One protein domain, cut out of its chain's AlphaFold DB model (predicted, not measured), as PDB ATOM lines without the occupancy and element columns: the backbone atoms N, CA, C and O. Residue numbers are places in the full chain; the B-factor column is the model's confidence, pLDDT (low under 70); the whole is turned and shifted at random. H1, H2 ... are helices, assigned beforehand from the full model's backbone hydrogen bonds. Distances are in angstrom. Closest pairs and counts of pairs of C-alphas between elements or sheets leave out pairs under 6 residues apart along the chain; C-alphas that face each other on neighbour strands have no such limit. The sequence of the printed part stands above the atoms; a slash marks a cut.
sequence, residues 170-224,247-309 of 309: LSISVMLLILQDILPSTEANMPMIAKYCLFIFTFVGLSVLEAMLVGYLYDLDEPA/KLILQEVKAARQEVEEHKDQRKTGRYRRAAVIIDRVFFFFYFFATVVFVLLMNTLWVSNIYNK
ATOM      1  N   LEU A 170     220.675 181.548 284.126       58.00
ATOM      2  CA  LEU A 170     221.811 180.782 283.624       58.00
ATOM      3  C   LEU A 170     221.583 180.323 282.197       58.00
ATOM      4  O   LEU A 170     222.547 180.315 281.472       58.00
ATOM      5  N   SER A 171     220.383 179.967 281.741       65.75
ATOM      6  CA  SER A 171     220.185 179.733 280.304       65.75
ATOM      7  C   SER A 171     220.322 181.051 279.543       65.75
ATOM      8  O   SER A 171     220.975 181.091 278.506       65.75
ATOM      9  N   ILE A 172     219.822 182.146 280.126       68.44
ATOM     10  CA  ILE A 172     220.032 183.517 279.653       68.44
ATOM     11  C   ILE A 172     221.525 183.881 279.705       68.44
ATOM     12  O   ILE A 172     222.105 184.200 278.674       68.44
ATOM     13  N   SER A 173     222.179 183.772 280.866       65.94
ATOM     14  CA  SER A 173     223.593 184.149 281.022       65.94
ATOM     15  C   SER A 173     224.550 183.199 280.313       65.94
ATOM     16  O   SER A 173     225.541 183.672 279.800       65.94
ATOM     17  N   VAL A 174     224.286 181.895 280.222       69.88
ATOM     18  CA  VAL A 174     225.116 180.934 279.470       69.88
ATOM     19  C   VAL A 174     224.922 181.125 277.979       69.88
ATOM     20  O   VAL A 174     225.911 181.075 277.272       69.88
ATOM     21  N   MET A 175     223.720 181.419 277.473       65.81
ATOM     22  CA  MET A 175     223.592 181.786 276.060       65.81
ATOM     23  C   MET A 175     224.213 183.167 275.772       65.81
ATOM     24  O   MET A 175     224.788 183.334 274.705       65.81
ATOM     25  N   LEU A 176     224.200 184.123 276.712       61.09
ATOM     26  CA  LEU A 176     224.955 185.384 276.587       61.09
ATOM     27  C   LEU A 176     226.478 185.187 276.686       61.09
ATOM     28  O   LEU A 176     227.201 185.818 275.924       61.09
ATOM     29  N   LEU A 177     226.960 184.314 277.574       60.44
ATOM     30  CA  LEU A 177     228.377 183.980 277.744       60.44
ATOM     31  C   LEU A 177     228.887 183.184 276.543       60.44
ATOM     32  O   LEU A 177     229.877 183.579 275.960       60.44
ATOM     33  N   ILE A 178     228.155 182.170 276.071       65.94
ATOM     34  CA  ILE A 178     228.446 181.464 274.812       65.94
ATOM     35  C   ILE A 178     228.477 182.453 273.639       65.94
ATOM     36  O   ILE A 178     229.332 182.341 272.768       65.94
ATOM     37  N   LEU A 179     227.585 183.447 273.608       61.47
ATOM     38  CA  LEU A 179     227.592 184.464 272.555       61.47
ATOM     39  C   LEU A 179     228.770 185.449 272.676       61.47
ATOM     40  O   LEU A 179     229.215 185.961 271.655       61.47
ATOM     41  N   GLN A 180     229.294 185.689 273.882       55.94
ATOM     42  CA  GLN A 180     230.509 186.480 274.134       55.94
ATOM     43  C   GLN A 180     231.806 185.675 273.919       55.94
ATOM     44  O   GLN A 180     232.801 186.244 273.484       55.94
ATOM     45  N   ASP A 181     231.786 184.366 274.171       57.31
ATOM     46  CA  ASP A 181     232.901 183.437 273.958       57.31
ATOM     47  C   ASP A 181     233.069 183.085 272.467       57.31
ATOM     48  O   ASP A 181     234.181 182.820 272.012       57.31
ATOM     49  N   ILE A 182     231.974 183.079 271.691       57.72
ATOM     50  CA  ILE A 182     231.986 182.804 270.242       57.72
ATOM     51  C   ILE A 182     232.204 184.077 269.411       57.72
ATOM     52  O   ILE A 182     232.848 184.008 268.363       57.72
ATOM     53  N   LEU A 183     231.680 185.233 269.840       56.88
ATOM     54  CA  LEU A 183     231.830 186.496 269.112       56.88
ATOM     55  C   LEU A 183     232.879 187.388 269.804       56.88
ATOM     56  O   LEU A 183     232.532 188.054 270.783       56.88
ATOM     57  N   PRO A 184     234.139 187.458 269.318       52.88
ATOM     58  CA  PRO A 184     235.139 188.373 269.864       52.88
ATOM     59  C   PRO A 184     234.610 189.809 269.969       52.88
ATOM     60  O   PRO A 184     234.041 190.362 269.026       52.88
ATOM     61  N   SER A 185     234.834 190.424 271.132       48.44
ATOM     62  CA  SER A 185     234.345 191.750 271.543       48.44
ATOM     63  C   SER A 185     235.074 192.920 270.858       48.44
ATOM     64  O   SER A 185     235.381 193.945 271.465       48.44
ATOM     65  N   THR A 186     235.371 192.765 269.569       53.56
ATOM     66  CA  THR A 186     236.247 193.636 268.781       53.56
ATOM     67  C   THR A 186     235.560 194.824 268.104       53.56
ATOM     68  O   THR A 186     236.219 195.514 267.333       53.56
ATOM     69  N   GLU A 187     234.291 195.137 268.373       51.34
ATOM     70  CA  GLU A 187     233.648 196.329 267.796       51.34
ATOM     71  C   GLU A 187     232.768 197.127 268.760       51.34
ATOM     72  O   GLU A 187     232.162 196.600 269.688       51.34
ATOM     73  N   ALA A 188     232.659 198.429 268.472       57.09
ATOM     74  CA  ALA A 188     231.766 199.361 269.157       57.09
ATOM     75  C   ALA A 188     230.272 199.106 268.861       57.09
ATOM     76  O   ALA A 188     229.405 199.677 269.523       57.09
ATOM     77  N   ASN A 189     229.962 198.257 267.875       58.94
ATOM     78  CA  ASN A 189     228.609 197.916 267.457       58.94
ATOM     79  C   ASN A 189     228.238 196.504 267.921       58.94
ATOM     80  O   ASN A 189     228.874 195.524 267.550       58.94
ATOM     81  N   MET A 190     227.151 196.379 268.688       60.81
ATOM     82  CA  MET A 190     226.632 195.068 269.093       60.81
ATOM     83  C   MET A 190     226.132 194.280 267.859       60.81
ATOM     84  O   MET A 190     225.300 194.822 267.111       60.81
ATOM     85  N   PRO A 191     226.587 193.028 267.644       68.19
ATOM     86  CA  PRO A 191     226.241 192.242 266.460       68.19
ATOM     87  C   PRO A 191     224.743 191.916 266.411       68.19
ATOM     88  O   PRO A 191     224.076 191.833 267.448       68.19
ATOM     89  N   MET A 192     224.193 191.746 265.203       70.75
ATOM     90  CA  MET A 192     222.740 191.628 264.995       70.75
ATOM     91  C   MET A 192     222.135 190.454 265.776       70.75
ATOM     92  O   MET A 192     221.137 190.634 266.473       70.75
ATOM     93  N   ILE A 193     222.798 189.293 265.770       71.31
ATOM     94  CA  ILE A 193     222.403 188.124 266.569       71.31
ATOM     95  C   ILE A 193     222.291 188.441 268.070       71.31
ATOM     96  O   ILE A 193     221.322 188.043 268.713       71.31
ATOM     97  N   ALA A 194     223.210 189.237 268.626       70.62
ATOM     98  CA  ALA A 194     223.187 189.602 270.039       70.62
ATOM     99  C   ALA A 194     222.053 190.580 270.375       70.62
ATOM    100  O   ALA A 194     221.446 190.454 271.438       70.62
ATOM    101  N   LYS A 195     221.694 191.489 269.458       74.81
ATOM    102  CA  LYS A 195     220.494 192.334 269.597       74.81
ATOM    103  C   LYS A 195     219.211 191.491 269.617       74.81
ATOM    104  O   LYS A 195     218.322 191.763 270.422       74.81
ATOM    105  N   TYR A 196     219.129 190.444 268.792       75.56
ATOM    106  CA  TYR A 196     217.980 189.529 268.772       75.56
ATOM    107  C   TYR A 196     217.887 188.679 270.042       75.56
ATOM    108  O   TYR A 196     216.818 188.611 270.648       75.56
ATOM    109  N   CYS A 197     219.001 188.093 270.494       73.31
ATOM    110  CA  CYS A 197     219.053 187.373 271.766       73.31
ATOM    111  C   CYS A 197     218.654 188.284 272.937       73.31
ATOM    112  O   CYS A 197     217.793 187.905 273.728       73.31
ATOM    113  N   LEU A 198     219.198 189.507 273.010       77.31
ATOM    114  CA  LEU A 198     218.856 190.488 274.044       77.31
ATOM    115  C   LEU A 198     217.353 190.806 274.066       77.31
ATOM    116  O   LEU A 198     216.746 190.774 275.136       77.31
ATOM    117  N   PHE A 199     216.741 191.057 272.903       80.75
ATOM    118  CA  PHE A 199     215.299 191.296 272.814       80.75
ATOM    119  C   PHE A 199     214.504 190.106 273.368       80.75
ATOM    120  O   PHE A 199     213.720 190.283 274.300       80.75
ATOM    121  N   ILE A 200     214.781 188.888 272.884       79.12
ATOM    122  CA  ILE A 200     214.122 187.654 273.343       79.12
ATOM    123  C   ILE A 200     214.270 187.480 274.863       79.12
ATOM    124  O   ILE A 200     213.293 187.168 275.541       79.12
ATOM    125  N   PHE A 201     215.451 187.745 275.428       77.31
ATOM    126  CA  PHE A 201     215.677 187.646 276.872       77.31
ATOM    127  C   PHE A 201     214.895 188.668 277.688       77.31
ATOM    128  O   PHE A 201     214.307 188.299 278.702       77.31
ATOM    129  N   THR A 202     214.850 189.933 277.257       80.38
ATOM    130  CA  THR A 202     214.038 190.948 277.949       80.38
ATOM    131  C   THR A 202     212.551 190.598 277.909       80.38
ATOM    132  O   THR A 202     211.852 190.774 278.904       80.38
ATOM    133  N   PHE A 203     212.086 190.015 276.801       81.31
ATOM    134  CA  PHE A 203     210.701 189.598 276.600       81.31
ATOM    135  C   PHE A 203     210.322 188.392 277.477       81.31
ATOM    136  O   PHE A 203     209.313 188.428 278.181       81.31
ATOM    137  N   VAL A 204     211.174 187.358 277.518       77.81
ATOM    138  CA  VAL A 204     211.011 186.200 278.415       77.81
ATOM    139  C   VAL A 204     211.086 186.640 279.880       77.81
ATOM    140  O   VAL A 204     210.244 186.234 280.679       77.81
ATOM    141  N   GLY A 205     212.026 187.520 280.235       78.38
ATOM    142  CA  GLY A 205     212.130 188.083 281.582       78.38
ATOM    143  C   GLY A 205     210.865 188.832 282.009       78.38
ATOM    144  O   GLY A 205     210.377 188.621 283.118       78.38
ATOM    145  N   LEU A 206     210.282 189.637 281.113       82.62
ATOM    146  CA  LEU A 206     209.020 190.332 281.365       82.62
ATOM    147  C   LEU A 206     207.855 189.347 281.558       82.62
ATOM    148  O   LEU A 206     207.076 189.525 282.491       82.62
ATOM    149  N   SER A 207     207.785 188.268 280.765       80.88
ATOM    150  CA  SER A 207     206.751 187.226 280.918       80.88
ATOM    151  C   SER A 207     206.846 186.482 282.255       80.88
ATOM    152  O   SER A 207     205.831 186.149 282.857       80.88
ATOM    153  N   VAL A 208     208.059 186.291 282.784       79.00
ATOM    154  CA  VAL A 208     208.259 185.688 284.110       79.00
ATOM    155  C   VAL A 208     207.858 186.655 285.228       79.00
ATOM    156  O   VAL A 208     207.227 186.231 286.193       79.00
ATOM    157  N   LEU A 209     208.178 187.949 285.107       81.94
ATOM    158  CA  LEU A 209     207.746 188.971 286.074       81.94
ATOM    159  C   LEU A 209     206.220 189.128 286.099       81.94
ATOM    160  O   LEU A 209     205.633 189.303 287.163       81.94
ATOM    161  N   GLU A 210     205.584 189.041 284.936       82.19
ATOM    162  CA  GLU A 210     204.134 189.084 284.780       82.19
ATOM    163  C   GLU A 210     203.467 187.840 285.385       82.19
ATOM    164  O   GLU A 210     202.588 187.987 286.232       82.19
ATOM    165  N   ALA A 211     203.979 186.637 285.108       79.38
ATOM    166  CA  ALA A 211     203.527 185.409 285.765       79.38
ATOM    167  C   ALA A 211     203.710 185.442 287.299       79.38
ATOM    168  O   ALA A 211     202.842 184.967 288.032       79.38
ATOM    169  N   MET A 212     204.801 186.034 287.809       81.81
ATOM    170  CA  MET A 212     204.997 186.254 289.252       81.81
ATOM    171  C   MET A 212     203.983 187.248 289.834       81.81
ATOM    172  O   MET A 212     203.469 187.016 290.925       81.81
ATOM    173  N   LEU A 213     203.676 188.335 289.120       83.44
ATOM    174  CA  LEU A 213     202.679 189.325 289.535       83.44
ATOM    175  C   LEU A 213     201.263 188.730 289.549       83.44
ATOM    176  O   LEU A 213     200.513 188.954 290.495       83.44
ATOM    177  N   VAL A 214     200.904 187.962 288.518       82.38
ATOM    178  CA  VAL A 214     199.618 187.262 288.421       82.38
ATOM    179  C   VAL A 214     199.505 186.194 289.511       82.38
ATOM    180  O   VAL A 214     198.486 186.157 290.193       82.38
ATOM    181  N   GLY A 215     200.555 185.398 289.744       75.06
ATOM    182  CA  GLY A 215     200.619 184.439 290.853       75.06
ATOM    183  C   GLY A 215     200.418 185.108 292.214       75.06
ATOM    184  O   GLY A 215     199.523 184.726 292.955       75.06
ATOM    185  N   TYR A 216     201.143 186.196 292.488       80.19
ATOM    186  CA  TYR A 216     200.980 186.981 293.716       80.19
ATOM    187  C   TYR A 216     199.560 187.556 293.888       80.19
ATOM    188  O   TYR A 216     199.040 187.611 295.000       80.19
ATOM    189  N   LEU A 217     198.895 187.958 292.799       79.31
ATOM    190  CA  LEU A 217     197.497 188.407 292.838       79.31
ATOM    191  C   LEU A 217     196.491 187.267 293.075       79.31
ATOM    192  O   LEU A 217     195.392 187.552 293.552       79.31
ATOM    193  N   TYR A 218     196.843 186.017 292.758       71.81
ATOM    194  CA  TYR A 218     196.074 184.830 293.143       71.81
ATOM    195  C   TYR A 218     196.352 184.410 294.593       71.81
ATOM    196  O   TYR A 218     195.404 184.095 295.303       71.81
ATOM    197  N   ASP A 219     197.591 184.500 295.078       71.38
ATOM    198  CA  ASP A 219     197.908 184.253 296.495       71.38
ATOM    199  C   ASP A 219     197.202 185.274 297.417       71.38
ATOM    200  O   ASP A 219     196.766 184.938 298.513       71.38
ATOM    201  N   LEU A 220     197.013 186.518 296.950       75.94
ATOM    202  CA  LEU A 220     196.184 187.542 297.611       75.94
ATOM    203  C   LEU A 220     194.660 187.324 297.473       75.94
ATOM    204  O   LEU A 220     193.887 188.049 298.108       75.94
ATOM    205  N   ASP A 221     194.213 186.385 296.635       68.88
ATOM    206  CA  ASP A 221     192.812 185.939 296.559       68.88
ATOM    207  C   ASP A 221     192.495 184.971 297.716       68.88
ATOM    208  O   ASP A 221     191.370 184.960 298.223       68.88
ATOM    209  N   GLU A 222     193.487 184.189 298.161       68.25
ATOM    210  CA  GLU A 222     193.311 183.150 299.174       68.25
ATOM    211  C   GLU A 222     193.148 183.756 300.587       68.25
ATOM    212  O   GLU A 222     194.004 184.511 301.059       68.25
ATOM    213  N   PRO A 223     192.034 183.477 301.295       58.72
ATOM    214  CA  PRO A 223     191.765 184.099 302.584       58.72
ATOM    215  C   PRO A 223     192.677 183.524 303.673       58.72
ATOM    216  O   PRO A 223     192.534 182.373 304.089       58.72
ATOM    217  N   ALA A 224     193.572 184.362 304.199       53.66
ATOM    218  CA  ALA A 224     194.405 184.056 305.360       53.66
ATOM    219  C   ALA A 224     193.546 183.870 306.632       53.66
ATOM    220  O   ALA A 224     193.353 184.808 307.406       53.66
ATOM    221  N   LYS A 247     175.093 194.037 327.244       79.38
ATOM    222  CA  LYS A 247     175.908 192.920 326.729       79.38
ATOM    223  C   LYS A 247     175.263 192.256 325.512       79.38
ATOM    224  O   LYS A 247     175.977 191.977 324.552       79.38
ATOM    225  N   LEU A 248     173.946 192.040 325.534       82.50
ATOM    226  CA  LEU A 248     173.197 191.459 324.419       82.50
ATOM    227  C   LEU A 248     173.323 192.340 323.165       82.50
ATOM    228  O   LEU A 248     173.745 191.866 322.115       82.50
ATOM    229  N   ILE A 249     173.080 193.649 323.304       85.38
ATOM    230  CA  ILE A 249     173.252 194.625 322.216       85.38
ATOM    231  C   ILE A 249     174.708 194.649 321.720       85.38
ATOM    232  O   ILE A 249     174.951 194.688 320.515       85.38
ATOM    233  N   LEU A 250     175.695 194.583 322.620       83.81
ATOM    234  CA  LEU A 250     177.113 194.535 322.246       83.81
ATOM    235  C   LEU A 250     177.479 193.257 321.470       83.81
ATOM    236  O   LEU A 250     178.361 193.304 320.612       83.81
ATOM    237  N   GLN A 251     176.832 192.127 321.764       87.81
ATOM    238  CA  GLN A 251     177.035 190.860 321.061       87.81
ATOM    239  C   GLN A 251     176.424 190.895 319.654       87.81
ATOM    240  O   GLN A 251     177.128 190.584 318.695       87.81
ATOM    241  N   GLU A 252     175.185 191.371 319.514       88.56
ATOM    242  CA  GLU A 252     174.524 191.583 318.213       88.56
ATOM    243  C   GLU A 252     175.317 192.558 317.321       88.56
ATOM    244  O   GLU A 252     175.617 192.268 316.164       88.56
ATOM    245  N   VAL A 253     175.769 193.691 317.873       90.31
ATOM    246  CA  VAL A 253     176.593 194.673 317.139       90.31
ATOM    247  C   VAL A 253     177.958 194.099 316.735       90.31
ATOM    248  O   VAL A 253     178.506 194.488 315.700       90.31
ATOM    249  N   LYS A 254     178.525 193.166 317.513       90.94
ATOM    250  CA  LYS A 254     179.744 192.441 317.123       90.94
ATOM    251  C   LYS A 254     179.479 191.455 315.988       90.94
ATOM    252  O   LYS A 254     180.255 191.469 315.038       90.94
ATOM    253  N   ALA A 255     178.405 190.668 316.056       90.25
ATOM    254  CA  ALA A 255     178.020 189.737 314.996       90.25
ATOM    255  C   ALA A 255     177.785 190.478 313.668       90.25
ATOM    256  O   ALA A 255     178.466 190.202 312.683       90.25
ATOM    257  N   ALA A 256     176.960 191.530 313.681       89.50
ATOM    258  CA  ALA A 256     176.701 192.365 312.506       89.50
ATOM    259  C   ALA A 256     177.975 193.037 311.947       89.50
ATOM    260  O   ALA A 256     178.147 193.157 310.735       89.50
ATOM    261  N   ARG A 257     178.919 193.458 312.807       88.56
ATOM    262  CA  ARG A 257     180.236 193.956 312.355       88.56
ATOM    263  C   ARG A 257     181.058 192.855 311.675       88.56
ATOM    264  O   ARG A 257     181.783 193.152 310.728       88.56
ATOM    265  N   GLN A 258     180.990 191.627 312.179       87.94
ATOM    266  CA  GLN A 258     181.779 190.498 311.695       87.94
ATOM    267  C   GLN A 258     181.290 190.034 310.314       87.94
ATOM    268  O   GLN A 258     182.108 189.917 309.405       87.94
ATOM    269  N   GLU A 259     179.971 189.939 310.112       87.75
ATOM    270  CA  GLU A 259     179.345 189.715 308.795       87.75
ATOM    271  C   GLU A 259     179.737 190.796 307.770       87.75
ATOM    272  O   GLU A 259     180.025 190.500 306.609       87.75
ATOM    273  N   VAL A 260     179.790 192.067 308.192       87.25
ATOM    274  CA  VAL A 260     180.179 193.190 307.323       87.25
ATOM    275  C   VAL A 260     181.651 193.124 306.902       87.25
ATOM    276  O   VAL A 260     181.953 193.432 305.746       87.25
ATOM    277  N   GLU A 261     182.574 192.729 307.786       83.00
ATOM    278  CA  GLU A 261     183.979 192.530 307.396       83.00
ATOM    279  C   GLU A 261     184.163 191.263 306.539       83.00
ATOM    280  O   GLU A 261     184.880 191.329 305.543       83.00
ATOM    281  N   GLU A 262     183.447 190.164 306.807       79.19
ATOM    282  CA  GLU A 262     183.489 188.963 305.957       79.19
ATOM    283  C   GLU A 262     182.992 189.260 304.529       79.19
ATOM    284  O   GLU A 262     183.683 188.978 303.546       79.19
ATOM    285  N   HIS A 263     181.847 189.938 304.385       79.00
ATOM    286  CA  HIS A 263     181.351 190.394 303.081       79.00
ATOM    287  C   HIS A 263     182.323 191.341 302.367       79.00
ATOM    288  O   HIS A 263     182.404 191.360 301.133       79.00
ATOM    289  N   LYS A 264     183.055 192.161 303.123       78.06
ATOM    290  CA  LYS A 264     184.040 193.109 302.596       78.06
ATOM    291  C   LYS A 264     185.304 192.395 302.122       78.06
ATOM    292  O   LYS A 264     185.836 192.806 301.091       78.06
ATOM    293  N   ASP A 265     185.728 191.322 302.786       76.50
ATOM    294  CA  ASP A 265     186.865 190.497 302.373       76.50
ATOM    295  C   ASP A 265     186.522 189.583 301.193       76.50
ATOM    296  O   ASP A 265     187.219 189.652 300.181       76.50
ATOM    297  N   GLN A 266     185.368 188.902 301.191       75.38
ATOM    298  CA  GLN A 266     184.866 188.199 299.995       75.38
ATOM    299  C   GLN A 266     184.785 189.134 298.764       75.38
ATOM    300  O   GLN A 266     185.089 188.744 297.630       75.38
ATOM    301  N   ARG A 267     184.434 190.414 298.973       75.56
ATOM    302  CA  ARG A 267     184.408 191.453 297.923       75.56
ATOM    303  C   ARG A 267     185.800 191.977 297.520       75.56
ATOM    304  O   ARG A 267     185.911 192.578 296.444       75.56
ATOM    305  N   LYS A 268     186.842 191.796 298.343       75.25
ATOM    306  CA  LYS A 268     188.250 192.073 297.990       75.25
ATOM    307  C   LYS A 268     188.842 190.915 297.190       75.25
ATOM    308  O   LYS A 268     189.316 191.182 296.091       75.25
ATOM    309  N   THR A 269     188.719 189.678 297.683       75.56
ATOM    310  CA  THR A 269     189.045 188.414 296.992       75.56
ATOM    311  C   THR A 269     188.562 188.478 295.539       75.56
ATOM    312  O   THR A 269     189.333 188.759 294.619       75.56
ATOM    313  N   GLY A 270     187.241 188.508 295.321       79.62
ATOM    314  CA  GLY A 270     186.656 188.570 293.974       79.62
ATOM    315  C   GLY A 270     187.023 189.796 293.110       79.62
ATOM    316  O   GLY A 270     186.577 189.867 291.962       79.62
ATOM    317  N   ARG A 271     187.799 190.766 293.622       85.50
ATOM    318  CA  ARG A 271     188.403 191.876 292.871       85.50
ATOM    319  C   ARG A 271     189.831 191.567 292.414       85.50
ATOM    320  O   ARG A 271     190.128 191.870 291.261       85.50
ATOM    321  N   TYR A 272     190.681 190.965 293.252       84.75
ATOM    322  CA  TYR A 272     192.058 190.609 292.877       84.75
ATOM    323  C   TYR A 272     192.073 189.574 291.754       84.75
ATOM    324  O   TYR A 272     192.686 189.817 290.718       84.75
ATOM    325  N   ARG A 273     191.247 188.527 291.858       83.88
ATOM    326  CA  ARG A 273     191.047 187.551 290.777       83.88
ATOM    327  C   ARG A 273     190.605 188.166 289.445       83.88
ATOM    328  O   ARG A 273     191.051 187.738 288.383       83.88
ATOM    329  N   ARG A 274     189.740 189.190 289.467       87.25
ATOM    330  CA  ARG A 274     189.351 189.916 288.239       87.25
ATOM    331  C   ARG A 274     190.493 190.769 287.700       87.25
ATOM    332  O   ARG A 274     190.663 190.824 286.488       87.25
ATOM    333  N   ALA A 275     191.256 191.422 288.576       88.75
ATOM    334  CA  ALA A 275     192.425 192.199 288.181       88.75
ATOM    335  C   ALA A 275     193.481 191.302 287.516       88.75
ATOM    336  O   ALA A 275     193.914 191.628 286.417       88.75
ATOM    337  N   ALA A 276     193.797 190.144 288.106       86.12
ATOM    338  CA  ALA A 276     194.717 189.151 287.547       86.12
ATOM    339  C   ALA A 276     194.319 188.716 286.123       86.12
ATOM    340  O   ALA A 276     195.128 188.808 285.207       86.12
ATOM    341  N   VAL A 277     193.049 188.348 285.900       86.19
ATOM    342  CA  VAL A 277     192.538 187.949 284.567       86.19
ATOM    343  C   VAL A 277     192.544 189.098 283.545       86.19
ATOM    344  O   VAL A 277     192.686 188.859 282.346       86.19
ATOM    345  N   ILE A 278     192.372 190.350 283.981       90.31
ATOM    346  CA  ILE A 278     192.482 191.518 283.090       90.31
ATOM    347  C   ILE A 278     193.951 191.779 282.733       90.31
ATOM    348  O   ILE A 278     194.244 192.045 281.569       90.31
ATOM    349  N   ILE A 279     194.855 191.681 283.709       88.56
ATOM    350  CA  ILE A 279     196.302 191.868 283.552       88.56
ATOM    351  C   ILE A 279     196.866 190.841 282.561       88.56
ATOM    352  O   ILE A 279     197.392 191.250 281.529       88.56
ATOM    353  N   ASP A 280     196.645 189.548 282.812       85.31
ATOM    354  CA  ASP A 280     197.043 188.425 281.945       85.31
ATOM    355  C   ASP A 280     196.580 188.634 280.489       85.31
ATOM    356  O   ASP A 280     197.384 188.630 279.555       85.31
ATOM    357  N   ARG A 281     195.299 188.975 280.276       86.81
ATOM    358  CA  ARG A 281     194.771 189.266 278.929       86.81
ATOM    359  C   ARG A 281     195.429 190.467 278.255       86.81
ATOM    360  O   ARG A 281     195.660 190.426 277.048       86.81
ATOM    361  N   VAL A 282     195.684 191.553 278.988       92.31
ATOM    362  CA  VAL A 282     196.321 192.757 278.429       92.31
ATOM    363  C   VAL A 282     197.764 192.458 278.030       92.31
ATOM    364  O   VAL A 282     198.172 192.811 276.920       92.31
ATOM    365  N   PHE A 283     198.513 191.754 278.882       87.56
ATOM    366  CA  PHE A 283     199.874 191.330 278.572       87.56
ATOM    367  C   PHE A 283     199.917 190.321 277.420       87.56
ATOM    368  O   PHE A 283     200.750 190.478 276.532       87.56
ATOM    369  N   PHE A 284     198.973 189.381 277.328       86.75
ATOM    370  CA  PHE A 284     198.855 188.471 276.183       86.75
ATOM    371  C   PHE A 284     198.731 189.215 274.842       86.75
ATOM    372  O   PHE A 284     199.476 188.925 273.903       86.75
ATOM    373  N   PHE A 285     197.840 190.211 274.738       91.38
ATOM    374  CA  PHE A 285     197.704 191.003 273.507       91.38
ATOM    375  C   PHE A 285     198.954 191.841 273.201       91.38
ATOM    376  O   PHE A 285     199.347 191.944 272.036       91.38
ATOM    377  N   PHE A 286     199.602 192.397 274.229       91.12
ATOM    378  CA  PHE A 286     200.877 193.099 274.088       91.12
ATOM    379  C   PHE A 286     201.983 192.169 273.558       91.12
ATOM    380  O   PHE A 286     202.623 192.493 272.554       91.12
ATOM    381  N   TYR A 287     202.162 190.990 274.165       86.94
ATOM    382  CA  TYR A 287     203.153 190.000 273.744       86.94
ATOM    383  C   TYR A 287     202.894 189.496 272.323       86.94
ATOM    384  O   TYR A 287     203.830 189.407 271.528       86.94
ATOM    385  N   PHE A 288     201.635 189.221 271.970       88.88
ATOM    386  CA  PHE A 288     201.257 188.812 270.619       88.88
ATOM    387  C   PHE A 288     201.636 189.878 269.582       88.88
ATOM    388  O   PHE A 288     202.349 189.580 268.622       88.88
ATOM    389  N   PHE A 289     201.226 191.134 269.792       92.19
ATOM    390  CA  PHE A 289     201.504 192.211 268.841       92.19
ATOM    391  C   PHE A 289     203.005 192.499 268.709       92.19
ATOM    392  O   PHE A 289     203.518 192.573 267.594       92.19
ATOM    393  N   ALA A 290     203.732 192.598 269.825       88.94
ATOM    394  CA  ALA A 290     205.171 192.848 269.795       88.94
ATOM    395  C   ALA A 290     205.960 191.679 269.167       88.94
ATOM    396  O   ALA A 290     206.928 191.927 268.446       88.94
ATOM    397  N   THR A 291     205.509 190.427 269.330       87.62
ATOM    398  CA  THR A 291     206.087 189.267 268.624       87.62
ATOM    399  C   THR A 291     205.853 189.355 267.115       87.62
ATOM    400  O   THR A 291     206.789 189.170 266.340       87.62
ATOM    401  N   VAL A 292     204.630 189.681 266.678       91.88
ATOM    402  CA  VAL A 292     204.300 189.840 265.249       91.88
ATOM    403  C   VAL A 292     205.123 190.965 264.614       91.88
ATOM    404  O   VAL A 292     205.708 190.764 263.551       91.88
ATOM    405  N   VAL A 293     205.235 192.122 265.277       91.88
ATOM    406  CA  VAL A 293     206.068 193.243 264.810       91.88
ATOM    407  C   VAL A 293     207.541 192.841 264.722       91.88
ATOM    408  O   VAL A 293     208.177 193.112 263.705       91.88
ATOM    409  N   PHE A 294     208.080 192.150 265.732       87.94
ATOM    410  CA  PHE A 294     209.463 191.669 265.710       87.94
ATOM    411  C   PHE A 294     209.717 190.710 264.538       87.94
ATOM    412  O   PHE A 294     210.662 190.914 263.779       87.94
ATOM    413  N   VAL A 295     208.847 189.718 264.316       87.69
ATOM    414  CA  VAL A 295     208.973 188.766 263.195       87.69
ATOM    415  C   VAL A 295     208.874 189.463 261.832       87.69
ATOM    416  O   VAL A 295     209.612 189.107 260.912       87.69
ATOM    417  N   LEU A 296     208.019 190.481 261.688       90.31
ATOM    418  CA  LEU A 296     207.938 191.271 260.454       90.31
ATOM    419  C   LEU A 296     209.218 192.082 260.214       90.31
ATOM    420  O   LEU A 296     209.759 192.033 259.111       90.31
ATOM    421  N   LEU A 297     209.747 192.754 261.243       86.69
ATOM    422  CA  LEU A 297     211.023 193.472 261.159       86.69
ATOM    423  C   LEU A 297     212.170 192.526 260.776       86.69
ATOM    424  O   LEU A 297     212.905 192.819 259.834       86.69
ATOM    425  N   MET A 298     212.264 191.359 261.420       80.94
ATOM    426  CA  MET A 298     213.232 190.305 261.088       80.94
ATOM    427  C   MET A 298     213.159 189.894 259.615       80.94
ATOM    428  O   MET A 298     214.186 189.829 258.942       80.94
ATOM    429  N   ASN A 299     211.950 189.660 259.099       84.56
ATOM    430  CA  ASN A 299     211.737 189.291 257.702       84.56
ATOM    431  C   ASN A 299     212.176 190.427 256.757       84.56
ATOM    432  O   ASN A 299     212.941 190.191 255.826       84.56
ATOM    433  N   THR A 300     211.810 191.684 257.045       84.38
ATOM    434  CA  THR A 300     212.249 192.833 256.228       84.38
ATOM    435  C   THR A 300     213.764 193.047 256.240       84.38
ATOM    436  O   THR A 300     214.335 193.343 255.193       84.38
ATOM    437  N   LEU A 301     214.440 192.849 257.380       81.00
ATOM    438  CA  LEU A 301     215.900 192.944 257.484       81.00
ATOM    439  C   LEU A 301     216.596 191.811 256.720       81.00
ATOM    440  O   LEU A 301     217.575 192.059 256.021       81.00
ATOM    441  N   TRP A 302     216.070 190.586 256.805       77.31
ATOM    442  CA  TRP A 302     216.589 189.431 256.071       77.31
ATOM    443  C   TRP A 302     216.440 189.601 254.553       77.31
ATOM    444  O   TRP A 302     217.418 189.454 253.821       77.31
ATOM    445  N   VAL A 303     215.254 190.005 254.083       80.12
ATOM    446  CA  VAL A 303     215.003 190.326 252.668       80.12
ATOM    447  C   VAL A 303     215.907 191.472 252.203       80.12
ATOM    448  O   VAL A 303     216.573 191.339 251.181       80.12
ATOM    449  N   SER A 304     216.009 192.567 252.964       76.88
ATOM    450  CA  SER A 304     216.875 193.705 252.619       76.88
ATOM    451  C   SER A 304     218.355 193.315 252.499       76.88
ATOM    452  O   SER A 304     219.047 193.797 251.605       76.88
ATOM    453  N   ASN A 305     218.845 192.405 253.347       69.81
ATOM    454  CA  ASN A 305     220.227 191.921 253.287       69.81
ATOM    455  C   ASN A 305     220.479 190.951 252.113       69.81
ATOM    456  O   ASN A 305     221.596 190.859 251.615       69.81
ATOM    457  N   ILE A 306     219.446 190.239 251.646       69.81
ATOM    458  CA  ILE A 306     219.527 189.380 250.453       69.81
ATOM    459  C   ILE A 306     219.486 190.198 249.156       69.81
ATOM    460  O   ILE A 306     220.221 189.880 248.229       69.81
ATOM    461  N   TYR A 307     218.650 191.237 249.082       65.44
ATOM    462  CA  TYR A 307     218.458 192.039 247.864       65.44
ATOM    463  C   TYR A 307     219.469 193.187 247.678       65.44
ATOM    464  O   TYR A 307     219.483 193.796 246.613       65.44
ATOM    465  N   ASN A 308     220.305 193.487 248.681       55.84
ATOM    466  CA  ASN A 308     221.429 194.433 248.567       55.84
ATOM    467  C   ASN A 308     222.789 193.730 248.328       55.84
ATOM    468  O   ASN A 308     223.839 194.323 248.581       55.84
ATOM    469  N   LYS A 309     222.766 192.476 247.853       48.12
ATOM    470  CA  LYS A 309     223.906 191.756 247.258       48.12
ATOM    471  C   LYS A 309     223.751 191.689 245.739       48.12
ATOM    472  O   LYS A 309     224.807 191.716 245.073       48.12
TER     473      LYS A 309
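AT A GLANCE: This is residues 170 to 224 and 247 to 309 of the 309 residues of an uncharacterized protein of Dissostichus mawsoni (UniProt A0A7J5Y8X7). One very long helix, H3, makes a rod, with H2 running back beside its middle part and the short H1 folded back along the first part of H2. The three lie in a row in the order H1, H2, H3, and residues 247 to 264 and 299 to 309, at the two ends of H3, stick out. The 118 printed residues, with three named helices in the order H1, H2, H3 and no named strand, are all helix by class. The whole is extended, with a radius of gyration of the C-alphas of 25.5 A and spans of 91 by 29 by 20 A.

HOW THE PARTS SIT: H1, residues 170 to 182, and H2, residues 192 to 219, form a helical hairpin, at a shallow tilt of 7 degrees, opposite ways. H2 touches H1 with residues 194 to 201 alone; the closest C-alphas, of Ile 172 and Phe 201, are 6.6 A apart. H3, residues 247 to 307, touches H2 through residues 272 to 283 of H3 and 210 to 218 of H2 alone, closest at the C-alphas of Val 214 and Ala 276, 5.3 A. These two run opposite ways at a shallow tilt of 14 degrees. H1 and H3 are apart. In H1 and H2 every O i to N i+4 pair is within hydrogen-bond range; in H3, 55 of 57 are.

IN THESE COORDINATES: H1 begins at C-alpha 170 (221.811, 180.782, 283.624) and is 16.9 A long. H2 begins at C-alpha 192 (222.740, 191.628, 264.995) and is 40.8 A long. H3 is 89.6 A long and ends at C-alpha 307 (218.458, 192.039, 247.864).

THE WHOLE: The C-alphas farthest apart, of Lys 247 and Lys 309, are 92.8 A apart. Residues 225 to 246 are not printed, and C-alphas 224 and 247 across the cut are 29.6 A apart. The link from H1 to H2 is short, and residues 184 to 190 stand free. The mean pLDDT of the printed part is 77.0; residues 170 to 191, 221 to 224 and 305 to 309 are under 70.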